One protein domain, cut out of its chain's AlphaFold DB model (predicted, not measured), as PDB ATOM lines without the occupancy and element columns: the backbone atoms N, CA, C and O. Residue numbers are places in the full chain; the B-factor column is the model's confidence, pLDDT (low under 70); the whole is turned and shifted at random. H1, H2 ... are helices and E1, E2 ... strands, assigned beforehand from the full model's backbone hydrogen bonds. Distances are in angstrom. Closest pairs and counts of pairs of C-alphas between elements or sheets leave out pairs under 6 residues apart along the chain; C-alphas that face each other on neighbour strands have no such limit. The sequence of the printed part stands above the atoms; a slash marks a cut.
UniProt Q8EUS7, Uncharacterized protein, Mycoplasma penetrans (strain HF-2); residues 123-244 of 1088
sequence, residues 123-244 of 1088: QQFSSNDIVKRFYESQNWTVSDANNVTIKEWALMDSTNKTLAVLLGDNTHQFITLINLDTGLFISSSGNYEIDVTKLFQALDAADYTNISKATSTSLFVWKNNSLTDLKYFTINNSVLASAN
ATOM      1  N   GLN A 123       2.318 -61.503 -31.989       82.38
ATOM      2  CA  GLN A 123       2.139 -60.486 -30.955       82.38
ATOM      3  C   GLN A 123       0.938 -59.585 -31.263       82.38
ATOM      4  O   GLN A 123       1.036 -58.649 -32.057       82.38
ATOM      5  N   GLN A 124      -0.205 -59.881 -30.635       86.31
ATOM      6  CA  GLN A 124      -1.417 -59.056 -30.701       86.31
ATOM      7  C   GLN A 124      -1.435 -57.981 -29.609       86.31
ATOM      8  O   GLN A 124      -1.781 -58.256 -28.464       86.31
ATOM      9  N   PHE A 125      -1.120 -56.734 -29.958       86.88
ATOM     10  CA  PHE A 125      -1.002 -55.640 -28.985       86.88
ATOM     11  C   PHE A 125      -2.317 -55.308 -28.282       86.88
ATOM     12  O   PHE A 125      -2.308 -54.978 -27.101       86.88
ATOM     13  N   SER A 126      -3.447 -55.445 -28.981       84.56
ATOM     14  CA  SER A 126      -4.760 -55.091 -28.439       84.56
ATOM     15  C   SER A 126      -5.238 -55.998 -27.303       84.56
ATOM     16  O   SER A 126      -6.000 -55.573 -26.441       84.56
ATOM     17  N   SER A 127      -4.818 -57.265 -27.304       79.25
ATOM     18  CA  SER A 127      -5.145 -58.233 -26.253       79.25
ATOM     19  C   SER A 127      -4.024 -58.383 -25.223       79.25
ATOM     20  O   SER A 127      -4.252 -59.009 -24.189       79.25
ATOM     21  N   ASN A 128      -2.852 -57.788 -25.465       81.38
ATOM     22  CA  ASN A 128      -1.657 -57.954 -24.648       81.38
ATOM     23  C   ASN A 128      -1.771 -57.245 -23.289       81.38
ATOM     24  O   ASN A 128      -1.980 -56.033 -23.210       81.38
ATOM     25  N   ASP A 129      -1.577 -57.993 -22.204       76.62
ATOM     26  CA  ASP A 129      -1.743 -57.452 -20.853       76.62
ATOM     27  C   ASP A 129      -0.672 -56.420 -20.482       76.62
ATOM     28  O   ASP A 129      -0.953 -55.497 -19.727       76.62
ATOM     29  N   ILE A 130       0.526 -56.486 -21.066       79.94
ATOM     30  CA  ILE A 130       1.595 -55.510 -20.809       79.94
ATOM     31  C   ILE A 130       1.213 -54.143 -21.404       79.94
ATOM     32  O   ILE A 130       1.446 -53.110 -20.777       79.94
ATOM     33  N   VAL A 131       0.549 -54.133 -22.566       86.38
ATOM     34  CA  VAL A 131      -0.012 -52.914 -23.174       86.38
ATOM     35  C   VAL A 131      -1.161 -52.362 -22.323       86.38
ATOM     36  O   VAL A 131      -1.170 -51.174 -22.012       86.38
ATOM     37  N   LYS A 132      -2.089 -53.212 -21.861       86.62
ATOM     38  CA  LYS A 132      -3.175 -52.802 -20.945       86.62
ATOM     39  C   LYS A 132      -2.644 -52.180 -19.647       86.62
ATOM     40  O   LYS A 132      -3.146 -51.151 -19.205       86.62
ATOM     41  N   ARG A 133      -1.589 -52.754 -19.063       81.25
ATOM     42  CA  ARG A 133      -0.936 -52.215 -17.860       81.25
ATOM     43  C   ARG A 133      -0.150 -50.931 -18.128       81.25
ATOM     44  O   ARG A 133      -0.069 -50.079 -17.246       81.25
ATOM     45  N   PHE A 134       0.383 -50.739 -19.336       87.75
ATOM     46  CA  PHE A 134       0.906 -49.434 -19.733       87.75
ATOM     47  C   PHE A 134      -0.205 -48.372 -19.756       87.75
ATOM     48  O   PHE A 134      -0.005 -47.308 -19.172       87.75
ATOM     49  N   TYR A 135      -1.389 -48.677 -20.304       90.31
ATOM     50  CA  TYR A 135      -2.556 -47.782 -20.242       90.31
ATOM     51  C   TYR A 135      -2.916 -47.423 -18.792       90.31
ATOM     52  O   TYR A 135      -3.014 -46.239 -18.471       90.31
ATOM     53  N   GLU A 136      -2.996 -48.409 -17.889       87.94
ATOM     54  CA  GLU A 136      -3.184 -48.160 -16.448       87.94
ATOM     55  C   GLU A 136      -2.109 -47.219 -15.876       87.94
ATOM     56  O   GLU A 136      -2.436 -46.276 -15.155       87.94
ATOM     57  N   SER A 137      -0.833 -47.422 -16.230       85.62
ATOM     58  CA  SER A 137       0.283 -46.589 -15.749       85.62
ATOM     59  C   SER A 137       0.224 -45.131 -16.223       85.62
ATOM     60  O   SER A 137       0.727 -44.246 -15.534       85.62
ATOM     61  N   GLN A 138      -0.402 -44.875 -17.379       88.12
ATOM     62  CA  GLN A 138      -0.625 -43.530 -17.922       88.12
ATOM     63  C   GLN A 138      -1.949 -42.900 -17.443       88.12
ATOM     64  O   GLN A 138      -2.233 -41.751 -17.774       88.12
ATOM     65  N   ASN A 139      -2.745 -43.615 -16.637       88.25
ATOM     66  CA  ASN A 139      -4.133 -43.278 -16.287       88.25
ATOM     67  C   ASN A 139      -5.079 -43.199 -17.509       88.25
ATOM     68  O   ASN A 139      -6.048 -42.442 -17.499       88.25
ATOM     69  N   TRP A 140      -4.807 -43.980 -18.558       90.81
ATOM     70  CA  TRP A 140      -5.692 -44.163 -19.716       90.81
ATOM     71  C   TRP A 140      -6.682 -45.312 -19.470       90.81
ATOM     72  O   TRP A 140      -6.427 -46.211 -18.662       90.81
ATOM     73  N   THR A 141      -7.818 -45.328 -20.172       90.62
ATOM     74  CA  THR A 141      -8.832 -46.378 -19.986       90.62
ATOM     75  C   THR A 141      -8.341 -47.718 -20.527       90.62
ATOM     76  O   THR A 141      -8.055 -47.861 -21.713       90.62
ATOM     77  N   VAL A 142      -8.311 -48.751 -19.683       87.25
ATOM     78  CA  VAL A 142      -7.828 -50.098 -20.060       87.25
ATOM     79  C   VAL A 142      -8.640 -50.724 -21.203       87.25
ATOM     80  O   VAL A 142      -8.124 -51.527 -21.977       87.25
ATOM     81  N   SER A 143      -9.910 -50.334 -21.353       88.19
ATOM     82  CA  SER A 143     -10.766 -50.730 -22.478       88.19
ATOM     83  C   SER A 143     -10.238 -50.270 -23.835       88.19
ATOM     84  O   SER A 143     -10.454 -50.964 -24.831       88.19
ATOM     85  N   ASP A 144      -9.548 -49.132 -23.877       88.44
ATOM     86  CA  ASP A 144      -9.126 -48.472 -25.113       88.44
ATOM     87  C   ASP A 144      -7.940 -49.219 -25.738       88.44
ATOM     88  O   ASP A 144      -7.833 -49.304 -26.963       88.44
ATOM     89  N   ALA A 145      -7.152 -49.917 -24.907       88.88
ATOM     90  CA  ALA A 145      -6.109 -50.841 -25.340       88.88
ATOM     91  C   ALA A 145      -6.630 -51.906 -26.331       88.88
ATOM     92  O   ALA A 145      -5.916 -52.272 -27.263       88.88
ATOM     93  N   ASN A 146      -7.897 -52.338 -26.235       87.50
ATOM     94  CA  ASN A 146      -8.501 -53.290 -27.187       87.50
ATOM     95  C   ASN A 146      -8.593 -52.744 -28.632       87.50
ATOM     96  O   ASN A 146      -8.789 -53.510 -29.585       87.50
ATOM     97  N   ASN A 147      -8.443 -51.429 -28.809       90.69
ATOM     98  CA  ASN A 147      -8.439 -50.733 -30.095       90.69
ATOM     99  C   ASN A 147      -7.027 -50.359 -30.577       90.69
ATOM    100  O   ASN A 147      -6.900 -49.769 -31.650       90.69
ATOM    101  N   VAL A 148      -5.973 -50.730 -29.838       92.81
ATOM    102  CA  VAL A 148      -4.584 -50.502 -30.257       92.81
ATOM    103  C   VAL A 148      -4.308 -51.194 -31.586       92.81
ATOM    104  O   VAL A 148      -4.539 -52.390 -31.762       92.81
ATOM    105  N   THR A 149      -3.768 -50.406 -32.506       91.81
ATOM    106  CA  THR A 149      -3.310 -50.811 -33.832       91.81
ATOM    107  C   THR A 149      -1.859 -50.386 -34.017       91.81
ATOM    108  O   THR A 149      -1.410 -49.370 -33.479       91.81
ATOM    109  N   ILE A 150      -1.126 -51.166 -34.797       89.19
ATOM    110  CA  ILE A 150       0.201 -50.834 -35.300       89.19
ATOM    111  C   ILE A 150       0.021 -49.772 -36.383       89.19
ATOM    112  O   ILE A 150      -0.701 -49.982 -37.362       89.19
ATOM    113  N   LYS A 151       0.660 -48.615 -36.195       86.69
ATOM    114  CA  LYS A 151       0.613 -47.503 -37.151       86.69
ATOM    115  C   LYS A 151       1.773 -47.585 -38.147       86.69
ATOM    116  O   LYS A 151       1.539 -47.442 -39.341       86.69
ATOM    117  N   GLU A 152       2.990 -47.820 -37.651       83.81
ATOM    118  CA  GLU A 152       4.249 -47.837 -38.418       83.81
ATOM    119  C   GLU A 152       5.371 -48.522 -37.599       83.81
ATOM    120  O   GLU A 152       5.256 -48.638 -36.373       83.81
ATOM    121  N   TRP A 153       6.464 -48.964 -38.230       85.62
ATOM    122  CA  TRP A 153       7.656 -49.499 -37.548       85.62
ATOM    123  C   TRP A 153       8.969 -49.167 -38.273       85.62
ATOM    124  O   TRP A 153       8.990 -48.813 -39.448       85.62
ATOM    125  N   ALA A 154      10.092 -49.320 -37.567       81.75
ATOM    126  CA  ALA A 154      11.438 -49.163 -38.114       81.75
ATOM    127  C   ALA A 154      12.401 -50.226 -37.567       81.75
ATOM    128  O   ALA A 154      12.440 -50.488 -36.363       81.75
ATOM    129  N   LEU A 155      13.226 -50.811 -38.441       79.75
ATOM    130  CA  LEU A 155      14.317 -51.697 -38.033       79.75
ATOM    131  C   LEU A 155      15.501 -50.858 -37.524       79.75
ATOM    132  O   LEU A 155      16.192 -50.188 -38.292       79.75
ATOM    133  N   MET A 156      15.747 -50.901 -36.216       76.69
ATOM    134  CA  MET A 156      16.790 -50.109 -35.555       76.69
ATOM    135  C   MET A 156      18.186 -50.685 -35.774       76.69
ATOM    136  O   MET A 156      19.143 -49.951 -36.019       76.69
ATOM    137  N   ASP A 157      18.323 -52.005 -35.718       65.88
ATOM    138  CA  ASP A 157      19.600 -52.688 -35.900       65.88
ATOM    139  C   ASP A 157      19.356 -54.092 -36.454       65.88
ATOM    140  O   ASP A 157      18.588 -54.860 -35.880       65.88
ATOM    141  N   SER A 158      20.011 -54.431 -37.564       60.16
ATOM    142  CA  SER A 158      19.976 -55.765 -38.170       60.16
ATOM    143  C   SER A 158      20.790 -56.801 -37.386       60.16
ATOM    144  O   SER A 158      20.534 -57.995 -37.503       60.16
ATOM    145  N   THR A 159      21.761 -56.354 -36.586       61.84
ATOM    146  CA  THR A 159      22.652 -57.201 -35.776       61.84
ATOM    147  C   THR A 159      22.006 -57.536 -34.437       61.84
ATOM    148  O   THR A 159      21.877 -58.707 -34.092       61.84
ATOM    149  N   ASN A 160      21.532 -56.513 -33.715       62.66
ATOM    150  CA  ASN A 160      20.775 -56.677 -32.466       62.66
ATOM    151  C   ASN A 160      19.281 -56.987 -32.692       62.66
ATOM    152  O   ASN A 160      18.558 -57.265 -31.739       62.66
ATOM    153  N   LYS A 161      18.830 -56.975 -33.956       75.31
ATOM    154  CA  LYS A 161      17.494 -57.388 -34.420       75.31
ATOM    155  C   LYS A 161      16.352 -56.682 -33.683       75.31
ATOM    156  O   LYS A 161      15.351 -57.293 -33.318       75.31
ATOM    157  N   THR A 162      16.517 -55.381 -33.474       81.12
ATOM    158  CA  THR A 162      15.580 -54.534 -32.729       81.12
ATOM    159  C   THR A 162      14.623 -53.825 -33.679       81.12
ATOM    160  O   THR A 162      15.058 -53.071 -34.550       81.12
ATOM    161  N   LEU A 163      13.324 -54.017 -33.473       85.12
ATOM    162  CA  LEU A 163      12.239 -53.306 -34.141       85.12
ATOM    163  C   LEU A 163      11.689 -52.222 -33.209       85.12
ATOM    164  O   LEU A 163      11.302 -52.524 -32.083       85.12
ATOM    165  N   ALA A 164      11.613 -50.979 -33.674       87.44
ATOM    166  CA  ALA A 164      10.833 -49.938 -33.016       87.44
ATOM    167  C   ALA A 164       9.438 -49.864 -33.644       87.44
ATOM    168  O   ALA A 164       9.316 -49.889 -34.866       87.44
ATOM    169  N   VAL A 165       8.394 -49.773 -32.822       89.75
ATOM    170  CA  VAL A 165       6.992 -49.871 -33.256       89.75
ATOM    171  C   VAL A 165       6.201 -48.687 -32.725       89.75
ATOM    172  O   VAL A 165       6.208 -48.438 -31.520       89.75
ATOM    173  N   LEU A 166       5.495 -47.990 -33.615       91.56
ATOM    174  CA  LEU A 166       4.503 -46.973 -33.279       91.56
ATOM    175  C   LEU A 166       3.124 -47.637 -33.155       91.56
ATOM    176  O   LEU A 166       2.590 -48.186 -34.124       91.56
ATOM    177  N   LEU A 167       2.549 -47.572 -31.960       93.44
ATOM    178  CA  LEU A 167       1.260 -48.154 -31.590       93.44
ATOM    179  C   LEU A 167       0.270 -47.045 -31.216       93.44
ATOM    180  O   LEU A 167       0.665 -45.988 -30.723       93.44
ATOM    181  N   GLY A 168      -1.026 -47.292 -31.401       92.44
ATOM    182  CA  GLY A 168      -2.059 -46.443 -30.806       92.44
ATOM    183  C   GLY A 168      -3.491 -46.793 -31.181       92.44
ATOM    184  O   GLY A 168      -3.746 -47.565 -32.111       92.44
ATOM    185  N   ASP A 169      -4.424 -46.186 -30.460       92.38
ATOM    186  CA  ASP A 169      -5.863 -46.251 -30.711       92.38
ATOM    187  C   ASP A 169      -6.318 -45.004 -31.515       92.38
ATOM    188  O   ASP A 169      -5.699 -44.698 -32.544       92.38
ATOM    189  N   ASN A 170      -7.392 -44.324 -31.092       86.06
ATOM    190  CA  ASN A 170      -7.925 -43.084 -31.676       86.06
ATOM    191  C   ASN A 170      -7.563 -41.815 -30.870       86.06
ATOM    192  O   ASN A 170      -7.736 -40.707 -31.371       86.06
ATOM    193  N   THR A 171      -7.116 -41.967 -29.624       89.00
ATOM    194  CA  THR A 171      -6.905 -40.903 -28.622       89.00
ATOM    195  C   THR A 171      -5.518 -40.949 -27.982       89.00
ATOM    196  O   THR A 171      -5.057 -39.935 -27.463       89.00
ATOM    197  N   HIS A 172      -4.822 -42.083 -28.072       92.88
ATOM    198  CA  HIS A 172      -3.514 -42.332 -27.479       92.88
ATOM    199  C   HIS A 172      -2.557 -42.964 -28.501       92.88
ATOM    200  O   HIS A 172      -2.939 -43.849 -29.274       92.88
ATOM    201  N   GLN A 173      -1.289 -42.554 -28.472       92.81
ATOM    202  CA  GLN A 173      -0.201 -43.190 -29.218       92.81
ATOM    203  C   GLN A 173       1.061 -43.306 -28.363       92.81
ATOM    204  O   GLN A 173       1.296 -42.516 -27.445       92.81
ATOM    205  N   PHE A 174       1.873 -44.315 -28.662       93.00
ATOM    206  CA  PHE A 174       3.085 -44.635 -27.921       93.00
ATOM    207  C   PHE A 174       4.047 -45.483 -28.761       93.00
ATOM    208  O   PHE A 174       3.653 -46.140 -29.726       93.00
ATOM    209  N   ILE A 175       5.325 -45.470 -28.392       91.25
ATOM    210  CA  ILE A 175       6.397 -46.206 -29.075       91.25
ATOM    211  C   ILE A 175       6.904 -47.321 -28.164       91.25
ATOM    212  O   ILE A 175       7.000 -47.123 -26.955       91.25
ATOM    213  N   THR A 176       7.280 -48.463 -28.735       89.50
ATOM    214  CA  THR A 176       7.940 -49.565 -28.017       89.50
ATOM    215  C   THR A 176       9.052 -50.215 -28.839       89.50
ATOM    216  O   THR A 176       9.138 -50.003 -30.050       89.50
ATOM    217  N   LEU A 177       9.900 -51.010 -28.184       85.88
ATOM    218  CA  LEU A 177      10.982 -51.782 -28.797       85.88
ATOM    219  C   LEU A 177      10.723 -53.287 -28.643       85.88
ATOM    220  O   LEU A 177      10.413 -53.758 -27.550       85.88
ATOM    221  N   ILE A 178      10.903 -54.047 -29.724       83.81
ATOM    222  CA  ILE A 178      10.689 -55.500 -29.793       83.81
ATOM    223  C   ILE A 178      11.929 -56.170 -30.386       83.81
ATOM    224  O   ILE A 178      12.491 -55.688 -31.369       83.81
ATOM    225  N   ASN A 179      12.358 -57.291 -29.815       80.44
ATOM    226  CA  ASN A 179      13.400 -58.131 -30.401       80.44
ATOM    227  C   ASN A 179      12.772 -59.068 -31.446       80.44
ATOM    228  O   ASN A 179      11.826 -59.778 -31.136       80.44
ATOM    229  N   LEU A 180      13.279 -59.092 -32.678       77.12
ATOM    230  CA  LEU A 180      12.661 -59.840 -33.780       77.12
ATOM    231  C   LEU A 180      12.895 -61.352 -33.730       77.12
ATOM    232  O   LEU A 180      12.034 -62.103 -34.177       77.12
ATOM    233  N   ASP A 181      14.021 -61.819 -33.186       70.62
ATOM    234  CA  ASP A 181      14.240 -63.264 -33.033       70.62
ATOM    235  C   ASP A 181      13.292 -63.854 -31.987       70.62
ATOM    236  O   ASP A 181      12.847 -64.994 -32.114       70.62
ATOM    237  N   THR A 182      13.001 -63.075 -30.944       70.69
ATOM    238  CA  THR A 182      12.303 -63.553 -29.753       70.69
ATOM    239  C   THR A 182      10.922 -62.947 -29.555       70.69
ATOM    240  O   THR A 182      10.274 -63.346 -28.609       70.69
ATOM    241  N   GLY A 183      10.454 -61.999 -30.368       72.56
ATOM    242  CA  GLY A 183       9.144 -61.331 -30.267       72.56
ATOM    243  C   GLY A 183       8.837 -60.605 -28.947       72.56
ATOM    244  O   GLY A 183       7.730 -60.093 -28.781       72.56
ATOM    245  N   LEU A 184       9.780 -60.555 -28.001       76.50
ATOM    246  CA  LEU A 184       9.580 -59.964 -26.677       76.50
ATOM    247  C   LEU A 184       9.870 -58.457 -26.710       76.50
ATOM    248  O   LEU A 184      10.724 -57.990 -27.471       76.50
ATOM    249  N   PHE A 185       9.223 -57.705 -25.820       78.94
ATOM    250  CA  PHE A 185       9.595 -56.315 -25.555       78.94
ATOM    251  C   PHE A 185      11.010 -56.231 -24.961       78.94
ATOM    252  O   PHE A 185      11.372 -57.018 -24.082       78.94
ATOM    253  N   ILE A 186      11.814 -55.276 -25.425       74.44
ATOM    254  CA  ILE A 186      13.212 -55.120 -24.999       74.44
ATOM    255  C   ILE A 186      13.274 -54.280 -23.715       74.44
ATOM    256  O   ILE A 186      12.836 -53.136 -23.723       74.44
ATOM    257  N   SER A 187      13.835 -54.836 -22.631       67.88
ATOM    258  CA  SER A 187      13.946 -54.176 -21.317       67.88
ATOM    259  C   SER A 187      15.399 -53.988 -20.857       67.88
ATOM    260  O   SER A 187      16.297 -54.715 -21.284       67.88
ATOM    261  N   SER A 188      15.620 -53.045 -19.935       55.00
ATOM    262  CA  SER A 188      16.937 -52.734 -19.355       55.00
ATOM    263  C   SER A 188      17.536 -53.805 -18.454       55.00
ATOM    264  O   SER A 188      18.740 -53.788 -18.197       55.00
ATOM    265  N   SER A 189      16.720 -54.718 -17.934       51.12
ATOM    266  CA  SER A 189      17.206 -55.840 -17.147       51.12
ATOM    267  C   SER A 189      17.320 -57.084 -18.019       51.12
ATOM    268  O   SER A 189      16.355 -57.497 -18.654       51.12
ATOM    269  N   GLY A 190      18.454 -57.787 -17.915       47.16
ATOM    270  CA  GLY A 190      18.573 -59.199 -18.321       47.16
ATOM    271  C   GLY A 190      17.712 -60.154 -17.473       47.16
ATOM    272  O   GLY A 190      17.837 -61.373 -17.575       47.16
ATOM    273  N   ASN A 191      16.851 -59.596 -16.620       48.06
ATOM    274  CA  ASN A 191      15.745 -60.259 -15.961       48.06
ATOM    275  C   ASN A 191      14.465 -59.937 -16.718       48.06
ATOM    276  O   ASN A 191      14.164 -58.771 -16.964       48.06
ATOM    277  N   TYR A 192      13.710 -60.993 -17.012       51.81
ATOM    278  CA  TYR A 192      12.350 -60.981 -17.542       51.81
ATOM    279  C   TYR A 192      11.350 -60.468 -16.478       51.81
ATOM    280  O   TYR A 192      10.362 -61.110 -16.139       51.81
ATOM    281  N   GLU A 193      11.637 -59.301 -15.909       54.19
ATOM    282  CA  GLU A 193      10.735 -58.501 -15.090       54.19
ATOM    283  C   GLU A 193      10.585 -57.161 -15.801       54.19
ATOM    284  O   GLU A 193      11.572 -56.488 -16.092       54.19
ATOM    285  N   ILE A 194       9.351 -56.805 -16.148       59.62
ATOM    286  CA  ILE A 194       9.069 -55.666 -17.016       59.62
ATOM    287  C   ILE A 194       8.653 -54.450 -16.189       59.62
ATOM    288  O   ILE A 194       7.623 -54.460 -15.519       59.62
ATOM    289  N   ASP A 195       9.424 -53.373 -16.318       67.50
ATOM    290  CA  ASP A 195       8.991 -52.026 -15.959       67.50
ATOM    291  C   ASP A 195       8.303 -51.387 -17.174       67.50
ATOM    292  O   ASP A 195       8.962 -50.887 -18.091       67.50
ATOM    293  N   VAL A 196       6.967 -51.422 -17.198       73.44
ATOM    294  CA  VAL A 196       6.173 -50.896 -18.323       73.44
ATOM    295  C   VAL A 196       6.445 -49.415 -18.595       73.44
ATOM    296  O   VAL A 196       6.369 -48.992 -19.744       73.44
ATOM    297  N   THR A 197       6.854 -48.637 -17.588       69.06
ATOM    298  CA  THR A 197       7.144 -47.202 -17.751       69.06
ATOM    299  C   THR A 197       8.436 -46.920 -18.526       69.06
ATOM    300  O   THR A 197       8.668 -45.785 -18.933       69.06
ATOM    301  N   LYS A 198       9.272 -47.946 -18.749       71.31
ATOM    302  CA  LYS A 198      10.542 -47.870 -19.497       71.31
ATOM    303  C   LYS A 198      10.510 -48.593 -20.847       71.31
ATOM    304  O   LYS A 198      11.399 -48.380 -21.669       71.31
ATOM    305  N   LEU A 199       9.510 -49.450 -21.073       75.75
ATOM    306  CA  LEU A 199       9.298 -50.148 -22.348       75.75
ATOM    307  C   LEU A 199       8.544 -49.317 -23.383       75.75
ATOM    308  O   LEU A 199       8.736 -49.505 -24.587       75.75
ATOM    309  N   PHE A 200       7.628 -48.479 -22.905       86.88
ATOM    310  CA  PHE A 200       6.727 -47.699 -23.735       86.88
ATOM    311  C   PHE A 200       6.951 -46.219 -23.473       86.88
ATOM    312  O   PHE A 200       7.026 -45.783 -22.327       86.88
ATOM    313  N   GLN A 201       7.001 -45.444 -24.547       89.50
ATOM    314  CA  GLN A 201       7.098 -43.996 -24.483       89.50
ATOM    315  C   GLN A 201       5.831 -43.396 -25.087       89.50
ATOM    316  O   GLN A 201       5.611 -43.504 -26.294       89.50
ATOM    317  N   ALA A 202       4.993 -42.787 -24.245       89.81
ATOM    318  CA  ALA A 202       3.802 -42.065 -24.685       89.81
ATOM    319  C   ALA A 202       4.169 -40.885 -25.600       89.81
ATOM    320  O   ALA A 202       5.238 -40.278 -25.448       89.81
ATOM    321  N   LEU A 203       3.262 -40.567 -26.524       89.00
ATOM    322  CA  LEU A 203       3.307 -39.397 -27.394       89.00
ATOM    323  C   LEU A 203       2.195 -38.413 -27.026       89.00
ATOM    324  O   LEU A 203       1.088 -38.812 -26.679       89.00
ATOM    325  N   ASP A 204       2.484 -37.121 -27.172       83.69
ATOM    326  CA  ASP A 204       1.595 -36.021 -26.769       83.69
ATOM    327  C   ASP A 204       0.267 -35.945 -27.559       83.69
ATOM    328  O   ASP A 204      -0.603 -35.144 -27.220       83.69
ATOM    329  N   ALA A 205       0.128 -36.706 -28.650       82.75
ATOM    330  CA  ALA A 205      -1.030 -36.695 -29.543       82.75
ATOM    331  C   ALA A 205      -1.155 -38.023 -30.315       82.75
ATOM    332  O   ALA A 205      -0.181 -38.763 -30.448       82.75
ATOM    333  N   ALA A 206      -2.349 -38.309 -30.844       83.94
ATOM    334  CA  ALA A 206      -2.699 -39.585 -31.480       83.94
ATOM    335  C   ALA A 206      -2.623 -39.591 -33.023       83.94
ATOM    336  O   ALA A 206      -3.214 -40.453 -33.679       83.94
ATOM    337  N   ASP A 207      -1.904 -38.633 -33.604       85.19
ATOM    338  CA  ASP A 207      -1.837 -38.327 -35.037       85.19
ATOM    339  C   ASP A 207      -0.413 -38.417 -35.628       85.19
ATOM    340  O   ASP A 207      -0.181 -37.985 -36.761       85.19
ATOM    341  N   TYR A 208       0.545 -39.019 -34.914       85.75
ATOM    342  CA  TYR A 208       1.811 -39.432 -35.524       85.75
ATOM    343  C   TYR A 208       1.576 -40.637 -36.440       85.75
ATOM    344  O   TYR A 208       0.729 -41.496 -36.187       85.75
ATOM    345  N   THR A 209       2.323 -40.690 -37.540       80.62
ATOM    346  CA  THR A 209       2.090 -41.668 -38.618       80.62
ATOM    347  C   THR A 209       3.365 -42.307 -39.142       80.62
ATOM    348  O   THR A 209       3.276 -43.220 -39.953       80.62
ATOM    349  N   ASN A 210       4.536 -41.803 -38.747       81.38
ATOM    350  CA  ASN A 210       5.820 -42.213 -39.297       81.38
ATOM    351  C   ASN A 210       6.851 -42.403 -38.173       81.38
ATOM    352  O   ASN A 210       6.954 -41.543 -37.298       81.38
ATOM    353  N   ILE A 211       7.646 -43.476 -38.225       83.44
ATOM    354  CA  ILE A 211       8.802 -43.726 -37.346       83.44
ATOM    355  C   ILE A 211       9.991 -44.210 -38.180       83.44
ATOM    356  O   ILE A 211       9.833 -45.115 -38.993       83.44
ATOM    357  N   SER A 212      11.179 -43.631 -37.993       81.50
ATOM    358  CA  SER A 212      12.391 -44.030 -38.724       81.50
ATOM    359  C   SER A 212      13.648 -43.958 -37.860       81.50
ATOM    360  O   SER A 212      13.727 -43.206 -36.888       81.50
ATOM    361  N   LYS A 213      14.653 -44.744 -38.240       81.38
ATOM    362  CA  LYS A 213      15.970 -44.799 -37.615       81.38
ATOM    363  C   LYS A 213      16.766 -43.520 -37.902       81.38
ATOM    364  O   LYS A 213      16.949 -43.129 -39.051       81.38
ATOM    365  N   ALA A 214      17.300 -42.911 -36.849       79.06
ATOM    366  CA  ALA A 214      18.175 -41.744 -36.915       79.06
ATOM    367  C   ALA A 214      19.662 -42.138 -36.878       79.06
ATOM    368  O   ALA A 214      20.460 -41.672 -37.689       79.06
ATOM    369  N   THR A 215      20.021 -43.028 -35.948       75.50
ATOM    370  CA  THR A 215      21.350 -43.652 -35.806       75.50
ATOM    371  C   THR A 215      21.182 -45.111 -35.367       75.50
ATOM    372  O   THR A 215      20.059 -45.576 -35.189       75.50
ATOM    373  N   SER A 216      22.267 -45.862 -35.154       72.38
ATOM    374  CA  SER A 216      22.204 -47.213 -34.560       72.38
ATOM    375  C   SER A 216      21.479 -47.278 -33.205       72.38
ATOM    376  O   SER A 216      20.948 -48.331 -32.867       72.38
ATOM    377  N   THR A 217      21.422 -46.175 -32.455       77.62
ATOM    378  CA  THR A 217      20.828 -46.104 -31.108       77.62
ATOM    379  C   THR A 217      19.788 -44.992 -30.962       77.62
ATOM    380  O   THR A 217      19.475 -44.587 -29.845       77.62
ATOM    381  N   SER A 218      19.224 -44.463 -32.051       82.31
ATOM    382  CA  SER A 218      18.193 -43.419 -31.955       82.31
ATOM    383  C   SER A 218      17.229 -43.386 -33.133       82.31
ATOM    384  O   SER A 218      17.561 -43.834 -34.231       82.31
ATOM    385  N   LEU A 219      16.029 -42.850 -32.904       85.31
ATOM    386  CA  LEU A 219      14.920 -42.816 -33.862       85.31
ATOM    387  C   LEU A 219      14.159 -41.488 -33.831       85.31
ATOM    388  O   LEU A 219      14.172 -40.773 -32.826       85.31
ATOM    389  N   PHE A 220      13.460 -41.198 -34.925       85.25
ATOM    390  CA  PHE A 220      12.472 -40.128 -35.027       85.25
ATOM    391  C   PHE A 220      11.064 -40.682 -35.153       85.25
ATOM    392  O   PHE A 220      10.860 -41.698 -35.814       85.25
ATOM    393  N   VAL A 221      10.098 -39.944 -34.613       86.25
ATOM    394  CA  VAL A 221       8.669 -40.122 -34.891       86.25
ATOM    395  C   VAL A 221       8.074 -38.777 -35.288       86.25
ATOM    396  O   VAL A 221       8.361 -37.767 -34.645       86.25
ATOM    397  N   TRP A 222       7.283 -38.742 -36.361       81.94
ATOM    398  CA  TRP A 222       6.685 -37.507 -36.879       81.94
ATOM    399  C   TRP A 222       5.294 -37.733 -37.488       81.94
ATOM    400  O   TRP A 222       4.916 -38.849 -37.866       81.94
ATOM    401  N   LYS A 223       4.518 -36.653 -37.575       80.81
ATOM    402  CA  LYS A 223       3.189 -36.641 -38.200       80.81
ATOM    403  C   LYS A 223       3.285 -36.418 -39.707       80.81
ATOM    404  O   LYS A 223       4.163 -35.693 -40.177       80.81
ATOM    405  N   ASN A 224       2.366 -36.989 -40.482       68.69
ATOM    406  CA  ASN A 224       2.334 -36.759 -41.927       68.69
ATOM    407  C   ASN A 224       2.044 -35.280 -42.233       68.69
ATOM    408  O   ASN A 224       1.120 -34.698 -41.671       68.69
ATOM    409  N   ASN A 225       2.785 -34.691 -43.173       56.50
ATOM    410  CA  ASN A 225       2.662 -33.286 -43.598       56.50
ATOM    411  C   ASN A 225       2.953 -32.201 -42.531       56.50
ATOM    412  O   ASN A 225       2.847 -31.025 -42.872       56.50
ATOM    413  N   SER A 226       3.336 -32.537 -41.291       55.91
ATOM    414  CA  SER A 226       3.727 -31.536 -40.279       55.91
ATOM    415  C   SER A 226       5.236 -31.282 -40.298       55.91
ATOM    416  O   SER A 226       6.031 -32.221 -40.332       55.91
ATOM    417  N   LEU A 227       5.628 -30.007 -40.251       54.06
ATOM    418  CA  LEU A 227       7.030 -29.561 -40.212       54.06
ATOM    419  C   LEU A 227       7.541 -29.287 -38.792       54.06
ATOM    420  O   LEU A 227       8.730 -29.038 -38.604       54.06
ATOM    421  N   THR A 228       6.646 -29.319 -37.803       58.19
ATOM    422  CA  THR A 228       6.904 -28.884 -36.422       58.19
ATOM    423  C   THR A 228       6.940 -30.040 -35.425       58.19
ATOM    424  O   THR A 228       7.571 -29.932 -34.375       58.19
ATOM    425  N   ASP A 229       6.299 -31.164 -35.759       69.19
ATOM    426  CA  ASP A 229       5.939 -32.215 -34.800       69.19
ATOM    427  C   ASP A 229       6.835 -33.457 -34.927       69.19
ATOM    428  O   ASP A 229       6.364 -34.587 -35.069       69.19
ATOM    429  N   LEU A 230       8.150 -33.238 -34.913       79.00
ATOM    430  CA  LEU A 230       9.163 -34.292 -34.918       79.00
ATOM    431  C   LEU A 230       9.686 -34.531 -33.497       79.00
ATOM    432  O   LEU A 230      10.194 -33.624 -32.837       79.00
ATOM    433  N   LYS A 231       9.590 -35.777 -33.039       82.38
ATOM    434  CA  LYS A 231      10.103 -36.254 -31.751       82.38
ATOM    435  C   LYS A 231      11.333 -37.126 -31.972       82.38
ATOM    436  O   LYS A 231      11.361 -37.916 -32.912       82.38
ATOM    437  N   TYR A 232      12.330 -36.995 -31.103       83.00
ATOM    438  CA  TYR A 232      13.582 -37.750 -31.154       83.00
ATOM    439  C   TYR A 232      13.752 -38.578 -29.886       83.00
ATOM    440  O   TYR A 232      13.548 -38.079 -28.779       83.00
ATOM    441  N   PHE A 233      14.148 -39.836 -30.053       85.06
ATOM    442  CA  PHE A 233      14.315 -40.775 -28.953       85.06
ATOM    443  C   PHE A 233      15.656 -41.488 -29.064       85.06
ATOM    444  O   PHE A 233      16.076 -41.882 -30.155       85.06
ATOM    445  N   THR A 234      16.320 -41.670 -27.930       83.81
ATOM    446  CA  THR A 234      17.573 -42.416 -27.802       83.81
ATOM    447  C   THR A 234      17.324 -43.739 -27.088       83.81
ATOM    448  O   THR A 234      16.468 -43.846 -26.212       83.81
ATOM    449  N   ILE A 235      18.070 -44.766 -27.483       78.75
ATOM    450  CA  ILE A 235      18.013 -46.111 -26.920       78.75
ATOM    451  C   ILE A 235      19.300 -46.321 -26.123       78.75
ATOM    452  O   ILE A 235      20.365 -46.530 -26.701       78.75
ATOM    453  N   ASN A 236      19.200 -46.264 -24.797       72.38
ATOM    454  CA  ASN A 236      20.325 -46.451 -23.877       72.38
ATOM    455  C   ASN A 236      20.007 -47.602 -22.923       72.38
ATOM    456  O   ASN A 236      18.947 -47.603 -22.305       72.38
ATOM    457  N   ASN A 237      20.916 -48.574 -22.787       67.31
ATOM    458  CA  ASN A 237      20.729 -49.762 -21.940       67.31
ATOM    459  C   ASN A 237      19.350 -50.422 -22.129       67.31
ATOM    460  O   ASN A 237      18.665 -50.704 -21.150       67.31
ATOM    461  N   SER A 238      18.918 -50.617 -23.381       65.62
ATOM    462  CA  SER A 238      17.610 -51.207 -23.710       65.62
ATOM    463  C   SER A 238      16.380 -50.429 -23.196       65.62
ATOM    464  O   SER A 238      15.286 -50.981 -23.170       65.62
ATOM    465  N   VAL A 239      16.529 -49.150 -22.825       69.69
ATOM    466  CA  VAL A 239      15.429 -48.216 -22.516       69.69
ATOM    467  C   VAL A 239      15.251 -47.241 -23.671       69.69
ATOM    468  O   VAL A 239      16.234 -46.676 -24.154       69.69
ATOM    469  N   LEU A 240      14.002 -46.998 -24.070       75.62
ATOM    470  CA  LEU A 240      13.649 -45.904 -24.971       75.62
ATOM    471  C   LEU A 240      13.451 -44.620 -24.153       75.62
ATOM    472  O   LEU A 240      12.564 -44.557 -23.309       75.62
ATOM    473  N   ALA A 241      14.268 -43.596 -24.400       78.38
ATOM    474  CA  ALA A 241      14.201 -42.312 -23.709       78.38
ATOM    475  C   ALA A 241      13.934 -41.168 -24.696       78.38
ATOM    476  O   ALA A 241      14.546 -41.099 -25.761       78.38
ATOM    477  N   SER A 242      13.045 -40.241 -24.335       72.62
ATOM    478  CA  SER A 242      12.864 -38.994 -25.088       72.62
ATOM    479  C   SER A 242      14.092 -38.092 -24.949       72.62
ATOM    480  O   SER A 242      14.623 -37.915 -23.851       72.62
ATOM    481  N   ALA A 243      14.534 -37.502 -26.059       69.69
ATOM    482  CA  ALA A 243      15.636 -36.552 -26.097       69.69
ATOM    483  C   ALA A 243      15.143 -35.195 -26.623       69.69
ATOM    484  O   ALA A 243      14.604 -35.086 -27.725       69.69
ATOM    485  N   ASN A 244      15.350 -34.142 -25.828       59.28
ATOM    486  CA  ASN A 244      14.842 -32.797 -26.105       59.28
ATOM    487  C   ASN A 244      15.600 -32.108 -27.257       59.28
ATOM    488  O   ASN A 244      16.531 -31.337 -27.024       59.28
TER     489      ASN A 244
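AT A GLANCE: This is residues 123 to 244 of the 1088 residues of an uncharacterized protein of Mycoplasma penetrans (strain HF-2) (UniProt Q8EUS7). Two strongly twisted four-stranded sheets, E1 to E4 and E5 to E8, lie face to face as a sandwich, with edge strand E1 beside E5 and edge strand E4 near E8. H1 lies over E3 and E4, with the short H2 next to it away from the second sheet, while a long loop leads from E3 to the short H3 near E4 and E8. The printed part has 122 residues with three named helices and eight named strands, in the order H1 H2 E1 E2 E3 H3 E4 E5 E6 E7 E8; both sheets are antiparallel, in the orders E1 E2 E3 E4 and E5 E6 E7 E8. The class is mixed, helices and strands; the whole is compact, with a radius of gyration of the C-alphas of 13.5 A and spans of 38 by 36 by 23 A.

HOW THE PARTS SIT: Start with E1, residues 149 to 157, E2, 162 to 168, and E3, 173 to 179, a meander, each strand the antiparallel neighbour of the one before; E4, 200 to 203, is E3's other neighbour. Look for N 151 and O 166 at 2.9 A, N 163 and O 178 at 2.8 A, and N 201 and O 175 at 2.9 A. E5, 210 to 215, E6, 218 to 222, E7, 230 to 236, and E8, 239 to 243, form a second meander, with N 212 and O 220 at 2.9 A, N 231 and O 221 at 2.8 A, and N 241 and O 234 at 2.9 A. In this sandwich, two sheets face to face, the facing parts are 9.2 A centre to centre and the strands of the one stand at 25 degrees to those of the other. The closest C-alphas of E1 and E5 are those of Ala 154 and Ser 212, 5.3 A apart; those of E4 and E8 are Gln 201 and Leu 240, 6.8 A. H1, residues 129 to 137, is on the first sheet. It touches H3, residues 196 to 199, closest at the C-alphas of Phe 134 and Val 196, 5.6 A. H3 only grazes both sheets. H1 and H2, residues 144 to 147, only just touch, with 3 pairs of C-alphas within 8 A, the closest being Lys 132 and Ala 145 at 5.6 A. In H1 every O i to N i+4 pair is within hydrogen-bond range; H2 and H3 are too short for such a pair.

IN THESE COORDINATES: Find C-alpha 149 at (-3.310, -50.811, -33.832); E1 runs 23.1 A from there and bends by 57 degrees at residue 152. E2 measures 19.5 A, E3 20.2 A, E5 16.0 A and E7 19.9 A. H1 begins at C-alpha 129, (-1.743, -57.452, -20.853), and is 12.2 A long. E8 ends at C-alpha 243, (15.636, -36.552, -26.097).

THE WHOLE: The C-alphas farthest apart, those of Asn 191 and Asn 225, are 40.8 A apart. The printed part has no cut; the link from E3 to H3, residues 180 to 195, is long. The mean pLDDT of the printed part is 79.0, with 25 residues under 70, among them 187 to 195 and 224 to 229.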